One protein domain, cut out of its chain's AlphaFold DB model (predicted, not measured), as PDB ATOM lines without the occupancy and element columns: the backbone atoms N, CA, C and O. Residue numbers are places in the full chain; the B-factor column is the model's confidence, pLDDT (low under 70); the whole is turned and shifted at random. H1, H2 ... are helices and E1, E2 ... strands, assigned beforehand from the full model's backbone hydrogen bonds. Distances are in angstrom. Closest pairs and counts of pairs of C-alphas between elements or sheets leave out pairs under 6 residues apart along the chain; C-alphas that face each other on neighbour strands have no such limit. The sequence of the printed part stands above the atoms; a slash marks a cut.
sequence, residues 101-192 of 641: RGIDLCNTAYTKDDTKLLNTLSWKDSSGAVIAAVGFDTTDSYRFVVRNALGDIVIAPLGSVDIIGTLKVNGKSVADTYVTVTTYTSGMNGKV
ATOM      1  N   ARG A 101      35.707 -10.605  32.419       90.31
ATOM      2  CA  ARG A 101      35.939  -9.631  33.502       90.31
ATOM      3  C   ARG A 101      37.166  -8.756  33.208       90.31
ATOM      4  O   ARG A 101      38.060  -9.147  32.456       90.31
ATOM      5  N   GLY A 102      37.229  -7.580  33.825       92.19
ATOM      6  CA  GLY A 102      38.296  -6.605  33.595       92.19
ATOM      7  C   GLY A 102      38.658  -5.809  34.843       92.19
ATOM      8  O   GLY A 102      38.502  -6.283  35.966       92.19
ATOM      9  N   ILE A 103      39.173  -4.602  34.622       92.75
ATOM     10  CA  ILE A 103      39.494  -3.640  35.676       92.75
ATOM     11  C   ILE A 103      38.361  -2.618  35.732       92.75
ATOM     12  O   ILE A 103      38.159  -1.889  34.762       92.75
ATOM     13  N   ASP A 104      37.683  -2.530  36.873       91.69
ATOM     14  CA  ASP A 104      36.677  -1.499  37.124       91.69
ATOM     15  C   ASP A 104      37.285  -0.336  37.913       91.69
ATOM     16  O   ASP A 104      37.901  -0.518  38.966       91.69
ATOM     17  N   LEU A 105      37.080   0.883  37.413       91.81
ATOM     18  CA  LEU A 105      37.446   2.124  38.091       91.81
ATOM     19  C   LEU A 105      36.176   2.800  38.614       91.81
ATOM     20  O   LEU A 105      35.547   3.593  37.920       91.81
ATOM     21  N   CYS A 106      35.792   2.480  39.851       91.00
ATOM     22  CA  CYS A 106      34.575   2.994  40.478       91.00
ATOM     23  C   CYS A 106      34.887   4.150  41.438       91.00
ATOM     24  O   CYS A 106      35.705   4.008  42.347       91.00
ATOM     25  N   ASN A 107      34.225   5.294  41.249       91.75
ATOM     26  CA  ASN A 107      34.219   6.352  42.251       91.75
ATOM     27  C   ASN A 107      33.150   6.021  43.299       91.75
ATOM     28  O   ASN A 107      31.975   5.890  42.972       91.75
ATOM     29  N   THR A 108      33.554   5.882  44.559       93.75
ATOM     30  CA  THR A 108      32.648   5.475  45.645       93.75
ATOM     31  C   THR A 108      31.949   6.649  46.332       93.75
ATOM     32  O   THR A 108      31.188   6.429  47.269       93.75
ATOM     33  N   ALA A 109      32.237   7.888  45.926       94.38
ATOM     34  CA  ALA A 109      31.734   9.103  46.568       94.38
ATOM     35  C   ALA A 109      30.705   9.864  45.717       94.38
ATOM     36  O   ALA A 109      29.834  10.523  46.279       94.38
ATOM     37  N   TYR A 110      30.797   9.781  44.388       94.19
ATOM     38  CA  TYR A 110      30.015  10.602  43.461       94.19
ATOM     39  C   TYR A 110      29.283   9.751  42.414       94.19
ATOM     40  O   TYR A 110      29.757   8.683  42.029       94.19
ATOM     41  N   THR A 111      28.126  10.228  41.948       93.38
ATOM     42  CA  THR A 111      27.333   9.607  40.869       93.38
ATOM     43  C   THR A 111      27.554  10.337  39.541       93.38
ATOM     44  O   THR A 111      28.192  11.385  39.506       93.38
ATOM     45  N   LYS A 112      26.990   9.815  38.439       93.19
ATOM     46  CA  LYS A 112      27.084  10.392  37.077       93.19
ATOM     47  C   LYS A 112      26.627  11.853  36.940       93.19
ATOM     48  O   LYS A 112      26.903  12.463  35.913       93.19
ATOM     49  N   ASP A 113      25.922  12.373  37.940       94.25
ATOM     50  CA  ASP A 113      25.349  13.718  37.951       94.25
ATOM     51  C   ASP A 113      26.232  14.731  38.709       94.25
ATOM     52  O   ASP A 113      25.864  15.901  38.820       94.25
ATOM     53  N   ASP A 114      27.400  14.307  39.211       94.19
ATOM     54  CA  ASP A 114      28.387  15.175  39.858       94.19
ATOM     55  C   ASP A 114      29.694  15.219  39.044       94.19
ATOM     56  O   ASP A 114      30.337  14.203  38.767       94.19
ATOM     57  N   THR A 115      30.127  16.428  38.681       93.38
ATOM     58  CA  THR A 115      31.367  16.669  37.925       93.38
ATOM     59  C   THR A 115      32.634  16.321  38.709       93.38
ATOM     60  O   THR A 115      33.713  16.283  38.129       93.38
ATOM     61  N   LYS A 116      32.543  16.020  40.009       92.75
ATOM     62  CA  LYS A 116      33.660  15.557  40.854       92.75
ATOM     63  C   LYS A 116      33.976  14.069  40.699       92.75
ATOM     64  O   LYS A 116      34.772  13.536  41.477       92.75
ATOM     65  N   LEU A 117      33.394  13.400  39.706       90.38
ATOM     66  CA  LEU A 117      33.750  12.049  39.275       90.38
ATOM     67  C   LEU A 117      35.183  11.970  38.729       90.38
ATOM     68  O   LEU A 117      35.410  11.721  37.553       90.38
ATOM     69  N   LEU A 118      36.173  12.158  39.594       90.25
ATOM     70  CA  LEU A 118      37.579  12.013  39.254       90.25
ATOM     71  C   LEU A 118      37.980  10.544  39.334       90.25
ATOM     72  O   LEU A 118      37.759   9.892  40.359       90.25
ATOM     73  N   ASN A 119      38.599  10.042  38.268       90.75
ATOM     74  CA  ASN A 119      39.365   8.801  38.286       90.75
ATOM     75  C   ASN A 119      40.245   8.734  37.033       90.75
ATOM     76  O   ASN A 119      39.747   8.928  35.923       90.75
ATOM     77  N   THR A 120      41.542   8.462  37.196       93.31
ATOM     78  CA  THR A 120      42.488   8.413  36.070       93.31
ATOM     79  C   THR A 120      43.433   7.232  36.179       93.31
ATOM     80  O   THR A 120      44.059   7.034  37.224       93.31
ATOM     81  N   LEU A 121      43.650   6.545  35.061       94.88
ATOM     82  CA  LEU A 121      44.862   5.768  34.855       94.88
ATOM     83  C   LEU A 121      45.985   6.745  34.494       94.88
ATOM     84  O   LEU A 121      45.913   7.419  33.468       94.88
ATOM     85  N   SER A 122      46.984   6.864  35.365       94.56
ATOM     86  CA  SER A 122      48.072   7.838  35.233       94.56
ATOM     87  C   SER A 122      49.419   7.151  35.049       94.56
ATOM     88  O   SER A 122      49.771   6.261  35.821       94.56
ATOM     89  N   TRP A 123      50.210   7.647  34.101       95.81
ATOM     90  CA  TRP A 123      51.627   7.326  33.974       95.81
ATOM     91  C   TRP A 123      52.446   8.435  34.602       95.81
ATOM     92  O   TRP A 123      52.241   9.615  34.305       95.81
ATOM     93  N   LYS A 124      53.372   8.041  35.472       95.81
ATOM     94  CA  LYS A 124      54.270   8.952  36.168       95.81
ATOM     95  C   LYS A 124      55.711   8.630  35.821       95.81
ATOM     96  O   LYS A 124      56.051   7.461  35.651       95.81
ATOM     97  N   ASP A 125      56.537   9.660  35.727       95.81
ATOM     98  CA  ASP A 125      57.982   9.475  35.681       95.81
ATOM     99  C   ASP A 125      58.538   9.078  37.064       95.81
ATOM    100  O   ASP A 125      57.810   8.973  38.057       95.81
ATOM    101  N   SER A 126      59.852   8.867  37.144       94.19
ATOM    102  CA  SER A 126      60.535   8.502  38.390       94.19
ATOM    103  C   SER A 126      60.523   9.602  39.460       94.19
ATOM    104  O   SER A 126      60.771   9.302  40.627       94.19
ATOM    105  N   SER A 127      60.209  10.853  39.101       95.69
ATOM    106  CA  SER A 127      60.017  11.965  40.043       95.69
ATOM    107  C   SER A 127      58.583  12.046  40.584       95.69
ATOM    108  O   SER A 127      58.309  12.786  41.529       95.69
ATOM    109  N   GLY A 128      57.664  11.260  40.013       93.38
ATOM    110  CA  GLY A 128      56.247  11.245  40.354       93.38
ATOM    111  C   GLY A 128      55.392  12.214  39.529       93.38
ATOM    112  O   GLY A 128      54.188  12.313  39.792       93.38
ATOM    113  N   ALA A 129      55.964  12.902  38.536       95.88
ATOM    114  CA  ALA A 129      55.231  13.809  37.658       95.88
ATOM    115  C   ALA A 129      54.358  13.018  36.673       95.88
ATOM    116  O   ALA A 129      54.820  12.061  36.059       95.88
ATOM    117  N   VAL A 130      53.087  13.408  36.516       95.25
ATOM    118  CA  VAL A 130      52.153  12.742  35.590       95.25
ATOM    119  C   VAL A 130      52.468  13.159  34.154       95.25
ATOM    120  O   VAL A 130      52.252  14.309  33.783       95.25
ATOM    121  N   ILE A 131      52.929  12.208  33.345       97.12
ATOM    122  CA  ILE A 131      53.357  12.416  31.952       97.12
ATOM    123  C   ILE A 131      52.316  11.954  30.926       97.12
ATOM    124  O   ILE A 131      52.321  12.411  29.788       97.12
ATOM    125  N   ALA A 132      51.389  11.082  31.321       97.25
ATOM    126  CA  ALA A 132      50.232  10.707  30.514       97.25
ATOM    127  C   ALA A 132      49.073  10.306  31.427       97.25
ATOM    128  O   ALA A 132      49.289   9.872  32.561       97.25
ATOM    129  N   ALA A 133      47.839  10.476  30.958       96.38
ATOM    130  CA  ALA A 133      46.665  10.046  31.706       96.38
ATOM    131  C   ALA A 133      45.476   9.740  30.794       96.38
ATOM    132  O   ALA A 133      45.322  10.353  29.734       96.38
ATOM    133  N   VAL A 134      44.623   8.831  31.260       96.69
ATOM    134  CA  VAL A 134      43.315   8.528  30.676       96.69
ATOM    135  C   VAL A 134      42.264   8.530  31.785       96.69
ATOM    136  O   VAL A 134      42.444   7.838  32.787       96.69
ATOM    137  N   GLY A 135      41.189   9.305  31.630       95.38
ATOM    138  CA  GLY A 135      40.095   9.367  32.607       95.38
ATOM    139  C   GLY A 135      39.481  10.754  32.787       95.38
ATOM    140  O   GLY A 135      39.746  11.669  32.010       95.38
ATOM    141  N   PHE A 136      38.668  10.915  33.831       94.69
ATOM    142  CA  PHE A 136      38.114  12.209  34.237       94.69
ATOM    143  C   PHE A 136      39.087  12.915  35.179       94.69
ATOM    144  O   PHE A 136      39.416  12.393  36.249       94.69
ATOM    145  N   ASP A 137      39.565  14.086  34.764       93.00
ATOM    146  CA  ASP A 137      40.699  14.766  35.397       93.00
ATOM    147  C   ASP A 137      40.376  16.168  35.935       93.00
ATOM    148  O   ASP A 137      41.274  16.864  36.409       93.00
ATOM    149  N   THR A 138      39.111  16.589  35.876       92.56
ATOM    150  CA  THR A 138      38.657  17.900  36.351       92.56
ATOM    151  C   THR A 138      37.334  17.801  37.101       92.56
ATOM    152  O   THR A 138      36.540  16.904  36.843       92.56
ATOM    153  N   THR A 139      37.110  18.714  38.047       94.44
ATOM    154  CA  THR A 139      35.929  18.728  38.928       94.44
ATOM    155  C   THR A 139      34.819  19.664  38.459       94.44
ATOM    156  O   THR A 139      33.771  19.745  39.095       94.44
ATOM    157  N   ASP A 140      35.065  20.439  37.407       93.69
ATOM    158  CA  ASP A 140      34.198  21.520  36.927       93.69
ATOM    159  C   ASP A 140      33.413  21.162  35.656       93.69
ATOM    160  O   ASP A 140      32.567  21.930  35.202       93.69
ATOM    161  N   SER A 141      33.699  20.004  35.064       93.12
ATOM    162  CA  SER A 141      33.115  19.565  33.805       93.12
ATOM    163  C   SER A 141      33.246  18.054  33.638       93.12
ATOM    164  O   SER A 141      34.107  17.414  34.234       93.12
ATOM    165  N   TYR A 142      32.424  17.475  32.766       91.88
ATOM    166  CA  TYR A 142      32.501  16.059  32.392       91.88
ATOM    167  C   TYR A 142      33.560  15.811  31.311       91.88
ATOM    168  O   TYR A 142      33.290  15.204  30.274       91.88
ATOM    169  N   ARG A 143      34.773  16.331  31.518       92.56
ATOM    170  CA  ARG A 143      35.875  16.148  30.573       92.56
ATOM    171  C   ARG A 143      36.547  14.801  30.809       92.56
ATOM    172  O   ARG A 143      37.275  14.629  31.783       92.56
ATOM    173  N   PHE A 144      36.358  13.882  29.869       94.00
ATOM    174  CA  PHE A 144      37.194  12.692  29.756       94.00
ATOM    175  C   PHE A 144      38.416  13.011  28.890       94.00
ATOM    176  O   PHE A 144      38.267  13.456  27.749       94.00
ATOM    177  N   VAL A 145      39.620  12.810  29.422       93.75
ATOM    178  CA  VAL A 145      40.874  13.117  28.731       93.75
ATOM    179  C   VAL A 145      41.613  11.843  28.332       93.75
ATOM    180  O   VAL A 145      41.652  10.870  29.081       93.75
ATOM    181  N   VAL A 146      42.247  11.888  27.163       96.19
ATOM    182  CA  VAL A 146      43.346  11.005  26.760       96.19
ATOM    183  C   VAL A 146      44.508  11.934  26.429       96.19
ATOM    184  O   VAL A 146      44.414  12.706  25.477       96.19
ATOM    185  N   ARG A 147      45.565  11.942  27.250       94.94
ATOM    186  CA  ARG A 147      46.685  12.891  27.100       94.94
ATOM    187  C   ARG A 147      48.051  12.222  27.173       94.94
ATOM    188  O   ARG A 147      48.263  11.330  27.991       94.94
ATOM    189  N   ASN A 148      48.981  12.765  26.394       95.94
ATOM    190  CA  ASN A 148      50.414  12.502  26.444       95.94
ATOM    191  C   ASN A 148      51.141  13.855  26.499       95.94
ATOM    192  O   ASN A 148      50.889  14.717  25.662       95.94
ATOM    193  N   ALA A 149      51.993  14.063  27.504       95.56
ATOM    194  CA  ALA A 149      52.750  15.302  27.688       95.56
ATOM    195  C   ALA A 149      54.143  15.273  27.034       95.56
ATOM    196  O   ALA A 149      54.831  16.290  27.037       95.56
ATOM    197  N   LEU A 150      54.578  14.121  26.516       95.38
ATOM    198  CA  LEU A 150      55.934  13.923  25.996       95.38
ATOM    199  C   LEU A 150      55.990  13.772  24.474       95.38
ATOM    200  O   LEU A 150      57.001  14.119  23.872       95.38
ATOM    201  N   GLY A 151      54.937  13.247  23.850       93.81
ATOM    202  CA  GLY A 151      54.921  12.979  22.415       93.81
ATOM    203  C   GLY A 151      53.525  12.679  21.887       93.81
ATOM    204  O   GLY A 151      52.527  13.141  22.441       93.81
ATOM    205  N   ASP A 152      53.467  11.881  20.825       96.56
ATOM    206  CA  ASP A 152      52.236  11.647  20.074       96.56
ATOM    207  C   ASP A 152      51.265  10.681  20.769       96.56
ATOM    208  O   ASP A 152      51.631   9.861  21.618       96.56
ATOM    209  N   ILE A 153      49.997  10.764  20.363       96.56
ATOM    210  CA  ILE A 153      48.977   9.746  20.619       96.56
ATOM    211  C   ILE A 153      48.651   9.105  19.273       96.56
ATOM    212  O   ILE A 153      48.108   9.760  18.385       96.56
ATOM    213  N   VAL A 154      48.981   7.824  19.121       95.62
ATOM    214  CA  VAL A 154      48.730   7.067  17.888       95.62
ATOM    215  C   VAL A 154      47.486   6.198  18.069       95.62
ATOM    216  O   VAL A 154      47.453   5.336  18.945       95.62
ATOM    217  N   ILE A 155      46.476   6.403  17.221       95.25
ATOM    218  CA  ILE A 155      45.275   5.559  17.125       95.25
ATOM    219  C   ILE A 155      45.308   4.885  15.748       95.25
ATOM    220  O   ILE A 155      45.036   5.532  14.740       95.25
ATOM    221  N   ALA A 156      45.683   3.603  15.700       94.62
ATOM    222  CA  ALA A 156      45.960   2.874  14.458       94.62
ATOM    223  C   ALA A 156      45.086   1.608  14.309       94.62
ATOM    224  O   ALA A 156      45.573   0.494  14.515       94.62
ATOM    225  N   PRO A 157      43.786   1.745  13.988       94.31
ATOM    226  CA  PRO A 157      42.935   0.600  13.678       94.31
ATOM    227  C   PRO A 157      43.224   0.059  12.269       94.31
ATOM    228  O   PRO A 157      43.621   0.806  11.380       94.31
ATOM    229  N   LEU A 158      42.950  -1.230  12.038       95.62
ATOM    230  CA  LEU A 158      42.973  -1.812  10.686       95.62
ATOM    231  C   LEU A 158      41.804  -1.315   9.814       95.62
ATOM    232  O   LEU A 158      41.944  -1.200   8.602       95.62
ATOM    233  N   GLY A 159      40.645  -1.066  10.433       95.62
ATOM    234  CA  GLY A 159      39.432  -0.588   9.766       95.62
ATOM    235  C   GLY A 159      39.283   0.927   9.875       95.62
ATOM    236  O   GLY A 159      39.862   1.679   9.098       95.62
ATOM    237  N   SER A 160      38.492   1.379  10.846       94.44
ATOM    238  CA  SER A 160      38.194   2.796  11.055       94.44
ATOM    239  C   SER A 160      38.173   3.173  12.536       94.44
ATOM    240  O   SER A 160      38.036   2.323  13.417       94.44
ATOM    241  N   VAL A 161      38.314   4.474  12.797       95.56
ATOM    242  CA  VAL A 161      37.898   5.096  14.057       95.56
ATOM    243  C   VAL A 161      36.517   5.689  13.814       95.56
ATOM    244  O   VAL A 161      36.380   6.586  12.983       95.56
ATOM    245  N   ASP A 162      35.507   5.188  14.518       93.81
ATOM    246  CA  ASP A 162      34.167   5.772  14.502       93.81
ATOM    247  C   ASP A 162      34.023   6.776  15.654       93.81
ATOM    248  O   ASP A 162      34.374   6.481  16.798       93.81
ATOM    249  N   ILE A 163      33.546   7.983  15.346       93.31
ATOM    250  CA  ILE A 163      33.407   9.082  16.307       93.31
ATOM    251  C   ILE A 163      31.945   9.507  16.327       93.31
ATOM    252  O   ILE A 163      31.476  10.242  15.460       93.31
ATOM    253  N   ILE A 164      31.237   9.075  17.367       92.75
ATOM    254  CA  ILE A 164      29.848   9.457  17.603       92.75
ATOM    255  C   ILE A 164      29.832  10.809  18.324       92.75
ATOM    256  O   ILE A 164      30.272  10.928  19.467       92.75
ATOM    257  N   GLY A 165      29.320  11.836  17.645       92.56
ATOM    258  CA  GLY A 165      29.277  13.214  18.133       92.56
ATOM    259  C   GLY A 165      30.126  14.159  17.283       92.56
ATOM    260  O   GLY A 165      30.331  13.937  16.093       92.56
ATOM    261  N   THR A 166      30.598  15.255  17.877       92.19
ATOM    262  CA  THR A 166      31.381  16.272  17.159       92.19
ATOM    263  C   THR A 166      32.875  16.085  17.392       92.19
ATOM    264  O   THR A 166      33.357  16.278  18.509       92.19
ATOM    265  N   LEU A 167      33.630  15.817  16.324       93.25
ATOM    266  CA  LEU A 167      35.088  15.917  16.351       93.25
ATOM    267  C   LEU A 167      35.513  17.389  16.314       93.25
ATOM    268  O   LEU A 167      35.112  18.145  15.423       93.25
ATOM    269  N   LYS A 168      36.350  17.791  17.274       92.12
ATOM    270  CA  LYS A 168      36.886  19.149  17.375       92.12
ATOM    271  C   LYS A 168      38.409  19.154  17.312       92.12
ATOM    272  O   LYS A 168      39.053  18.314  17.930       92.12
ATOM    273  N   VAL A 169      38.971  20.157  16.644       91.25
ATOM    274  CA  VAL A 169      40.404  20.475  16.645       91.25
ATOM    275  C   VAL A 169      40.572  21.844  17.297       91.25
ATOM    276  O   VAL A 169      39.966  22.821  16.860       91.25
ATOM    277  N   ASN A 170      41.341  21.916  18.389       89.56
ATOM    278  CA  ASN A 170      41.518  23.137  19.193       89.56
ATOM    279  C   ASN A 170      40.187  23.813  19.584       89.56
ATOM    280  O   ASN A 170      40.030  25.028  19.494       89.56
ATOM    281  N   GLY A 171      39.196  23.006  19.974       89.44
ATOM    282  CA  GLY A 171      37.872  23.480  20.395       89.44
ATOM    283  C   GLY A 171      36.913  23.865  19.260       89.44
ATOM    284  O   GLY A 171      35.729  24.068  19.534       89.44
ATOM    285  N   LYS A 172      37.366  23.907  18.001       91.25
ATOM    286  CA  LYS A 172      36.525  24.178  16.823       91.25
ATOM    287  C   LYS A 172      36.065  22.884  16.171       91.25
ATOM    288  O   LYS A 172      36.852  21.947  16.067       91.25
ATOM    289  N   SER A 173      34.811  22.827  15.725       92.56
ATOM    290  CA  SER A 173      34.310  21.670  14.980       92.56
ATOM    291  C   SER A 173      35.104  21.487  13.689       92.56
ATOM    292  O   SER A 173      35.381  22.453  12.972       92.56
ATOM    293  N   VAL A 174      35.438  20.239  13.361       91.19
ATOM    294  CA  VAL A 174      36.015  19.904  12.051       91.19
ATOM    295  C   VAL A 174      35.041  20.281  10.932       91.19
ATOM    296  O   VAL A 174      35.485  20.794   9.912       91.19
ATOM    297  N   ALA A 175      33.730  20.137  11.151       87.12
ATOM    298  CA  ALA A 175      32.704  20.506  10.171       87.12
ATOM    299  C   ALA A 175      32.627  22.022   9.893       87.12
ATOM    300  O   ALA A 175      32.207  22.415   8.811       87.12
ATOM    301  N   ASP A 176      33.059  22.864  10.839       87.19
ATOM    302  CA  ASP A 176      33.125  24.323  10.640       87.19
ATOM    303  C   ASP A 176      34.415  24.738   9.916       87.19
ATOM    304  O   ASP A 176      34.502  25.821   9.341       87.19
ATOM    305  N   THR A 177      35.447  23.894   9.989       87.06
ATOM    306  CA  THR A 177      36.788  24.193   9.469       87.06
ATOM    307  C   THR A 177      36.995  23.617   8.071       87.06
ATOM    308  O   THR A 177      37.668  24.226   7.242       87.06
ATOM    309  N   TYR A 178      36.413  22.449   7.797       85.12
ATOM    310  CA  TYR A 178      36.574  21.712   6.553       85.12
ATOM    311  C   TYR A 178      35.224  21.502   5.880       85.12
ATOM    312  O   TYR A 178      34.237  21.133   6.513       85.12
ATOM    313  N   VAL A 179      35.196  21.690   4.563       85.38
ATOM    314  CA  VAL A 179      34.027  21.362   3.750       85.38
ATOM    315  C   VAL A 179      33.957  19.848   3.549       85.38
ATOM    316  O   VAL A 179      34.959  19.206   3.236       85.38
ATOM    317  N   THR A 180      32.777  19.255   3.727       85.25
ATOM    318  CA  THR A 180      32.597  17.836   3.387       85.25
ATOM    319  C   THR A 180      32.656  17.655   1.873       85.25
ATOM    320  O   THR A 180      32.260  18.554   1.129       85.25
ATOM    321  N   VAL A 181      33.094  16.485   1.393       84.50
ATOM    322  CA  VAL A 181      33.059  16.167  -0.047       84.50
ATOM    323  C   VAL A 181      31.643  16.334  -0.595       84.50
ATOM    324  O   VAL A 181      31.471  16.903  -1.662       84.50
ATOM    325  N   THR A 182      30.618  15.929   0.158       86.81
ATOM    326  CA  THR A 182      29.218  16.122  -0.232       86.81
ATOM    327  C   THR A 182      28.872  17.600  -0.390       86.81
ATOM    328  O   THR A 182      28.370  17.987  -1.437       86.81
ATOM    329  N   THR A 183      29.184  18.445   0.598       85.31
ATOM    330  CA  THR A 183      28.919  19.893   0.541       85.31
ATOM    331  C   THR A 183      29.701  20.563  -0.584       85.31
ATOM    332  O   THR A 183      29.151  21.395  -1.301       85.31
ATOM    333  N   TYR A 184      30.966  20.184  -0.764       86.38
ATOM    334  CA  TYR A 184      31.810  20.681  -1.843       86.38
ATOM    335  C   TYR A 184      31.230  20.297  -3.205       86.38
ATOM    336  O   TYR A 184      31.014  21.169  -4.038       86.38
ATOM    337  N   THR A 185      30.893  19.022  -3.406       86.19
ATOM    338  CA  THR A 185      30.291  18.517  -4.645       86.19
ATOM    339  C   THR A 185      28.927  19.148  -4.902       86.19
ATOM    340  O   THR A 185      28.664  19.562  -6.022       86.19
ATOM    341  N   SER A 186      28.071  19.315  -3.890       84.38
ATOM    342  CA  SER A 186      26.800  20.036  -4.033       84.38
ATOM    343  C   SER A 186      27.010  21.504  -4.415       84.38
ATOM    344  O   SER A 186      26.315  22.010  -5.293       84.38
ATOM    345  N   GLY A 187      27.983  22.179  -3.799       82.62
ATOM    346  CA  GLY A 187      28.348  23.553  -4.141       82.62
ATOM    347  C   GLY A 187      28.923  23.678  -5.555       82.62
ATOM    348  O   GLY A 187      28.579  24.611  -6.275       82.62
ATOM    349  N   MET A 188      29.745  22.716  -5.980       78.38
ATOM    350  CA  MET A 188      30.326  22.663  -7.324       78.38
ATOM    351  C   MET A 188      29.310  22.278  -8.397       78.38
ATOM    352  O   MET A 188      29.330  22.866  -9.473       78.38
ATOM    353  N   ASN A 189      28.356  21.395  -8.089       71.12
ATOM    354  CA  ASN A 189      27.210  21.099  -8.953       71.12
ATOM    355  C   ASN A 189      26.347  22.345  -9.207       71.12
ATOM    356  O   ASN A 189      25.648  22.413 -10.213       71.12
ATOM    357  N   GLY A 190      26.397  23.336  -8.311       65.88
ATOM    358  CA  GLY A 190      25.780  24.645  -8.516       65.88
ATOM    359  C   GLY A 190      26.654  25.659  -9.267       65.88
ATOM    360  O   GLY A 190      26.150  26.726  -9.610       65.88
ATOM    361  N   LYS A 191      27.943  25.375  -9.507       62.81
ATOM    362  CA  LYS A 191      28.940  26.331 -10.029       62.81
ATOM    363  C   LYS A 191      29.437  26.063 -11.455       62.81
ATOM    364  O   LYS A 191      30.468  26.600 -11.843       62.81
ATOM    365  N   VAL A 192      28.682  25.330 -12.266       52.19
ATOM    366  CA  VAL A 192      28.869  25.299 -13.725       52.19
ATOM    367  C   VAL A 192      27.527  25.613 -14.385       52.19
ATOM    368  O   VAL A 192      26.565  24.876 -14.203       52.19
TER     369      VAL A 192
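This is residues 101 to 192 of the 641 residues of an uncharacterized protein of bacterium (UniProt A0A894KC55). With little regular structure, a small antiparallel sheet, the meander E1, E2, E3 with each strand beside the one before, makes one end; a long link, free-standing at residues 152 to 165, leads to a tail with short helices H1 and H2. The printed part has 92 residues, 31 in named elements, in the order E1, E2, E3, H1, H2; the class is mixed. It is extended, with radius of gyration of the C-alphas 19.3 A and spans 62 by 33 by 30 A.

E1, residues 119 to 124, spans 15.1 A from C-alpha 119 at (39.365, 8.801, 38.286). E2, 130 to 136, spans 14.1 A; E3, 144 to 148, 13.6 A. H1, 174 to 177, spans 5.1 A; H2, 181 to 189, spans 11.7 A to C-alpha 189 at (27.210, 21.099, -8.953).

Hairpin E1 and E2 has directions at 168 degrees; C-alphas 120 and 135 face each other at 4.3 A, and N 121 and O 134 are within hydrogen-bond range at 2.9 A. Hairpin E2 and E3 stands at 164 degrees; C-alphas 132 and 148 face each other at 4.5 A, N 145 and O 135 at 2.8 A. H1 and H2 are apart, and neither is on the sheet. Every O i to N i+4 pair is within range in H2; H1 is too short for one.

The farthest C-alphas, Ser 127 and Val 192, are 63.6 A apart. The printed part has no cut; E3 to H1 is a long link. Residues 190 to 192 have pLDDT under 70.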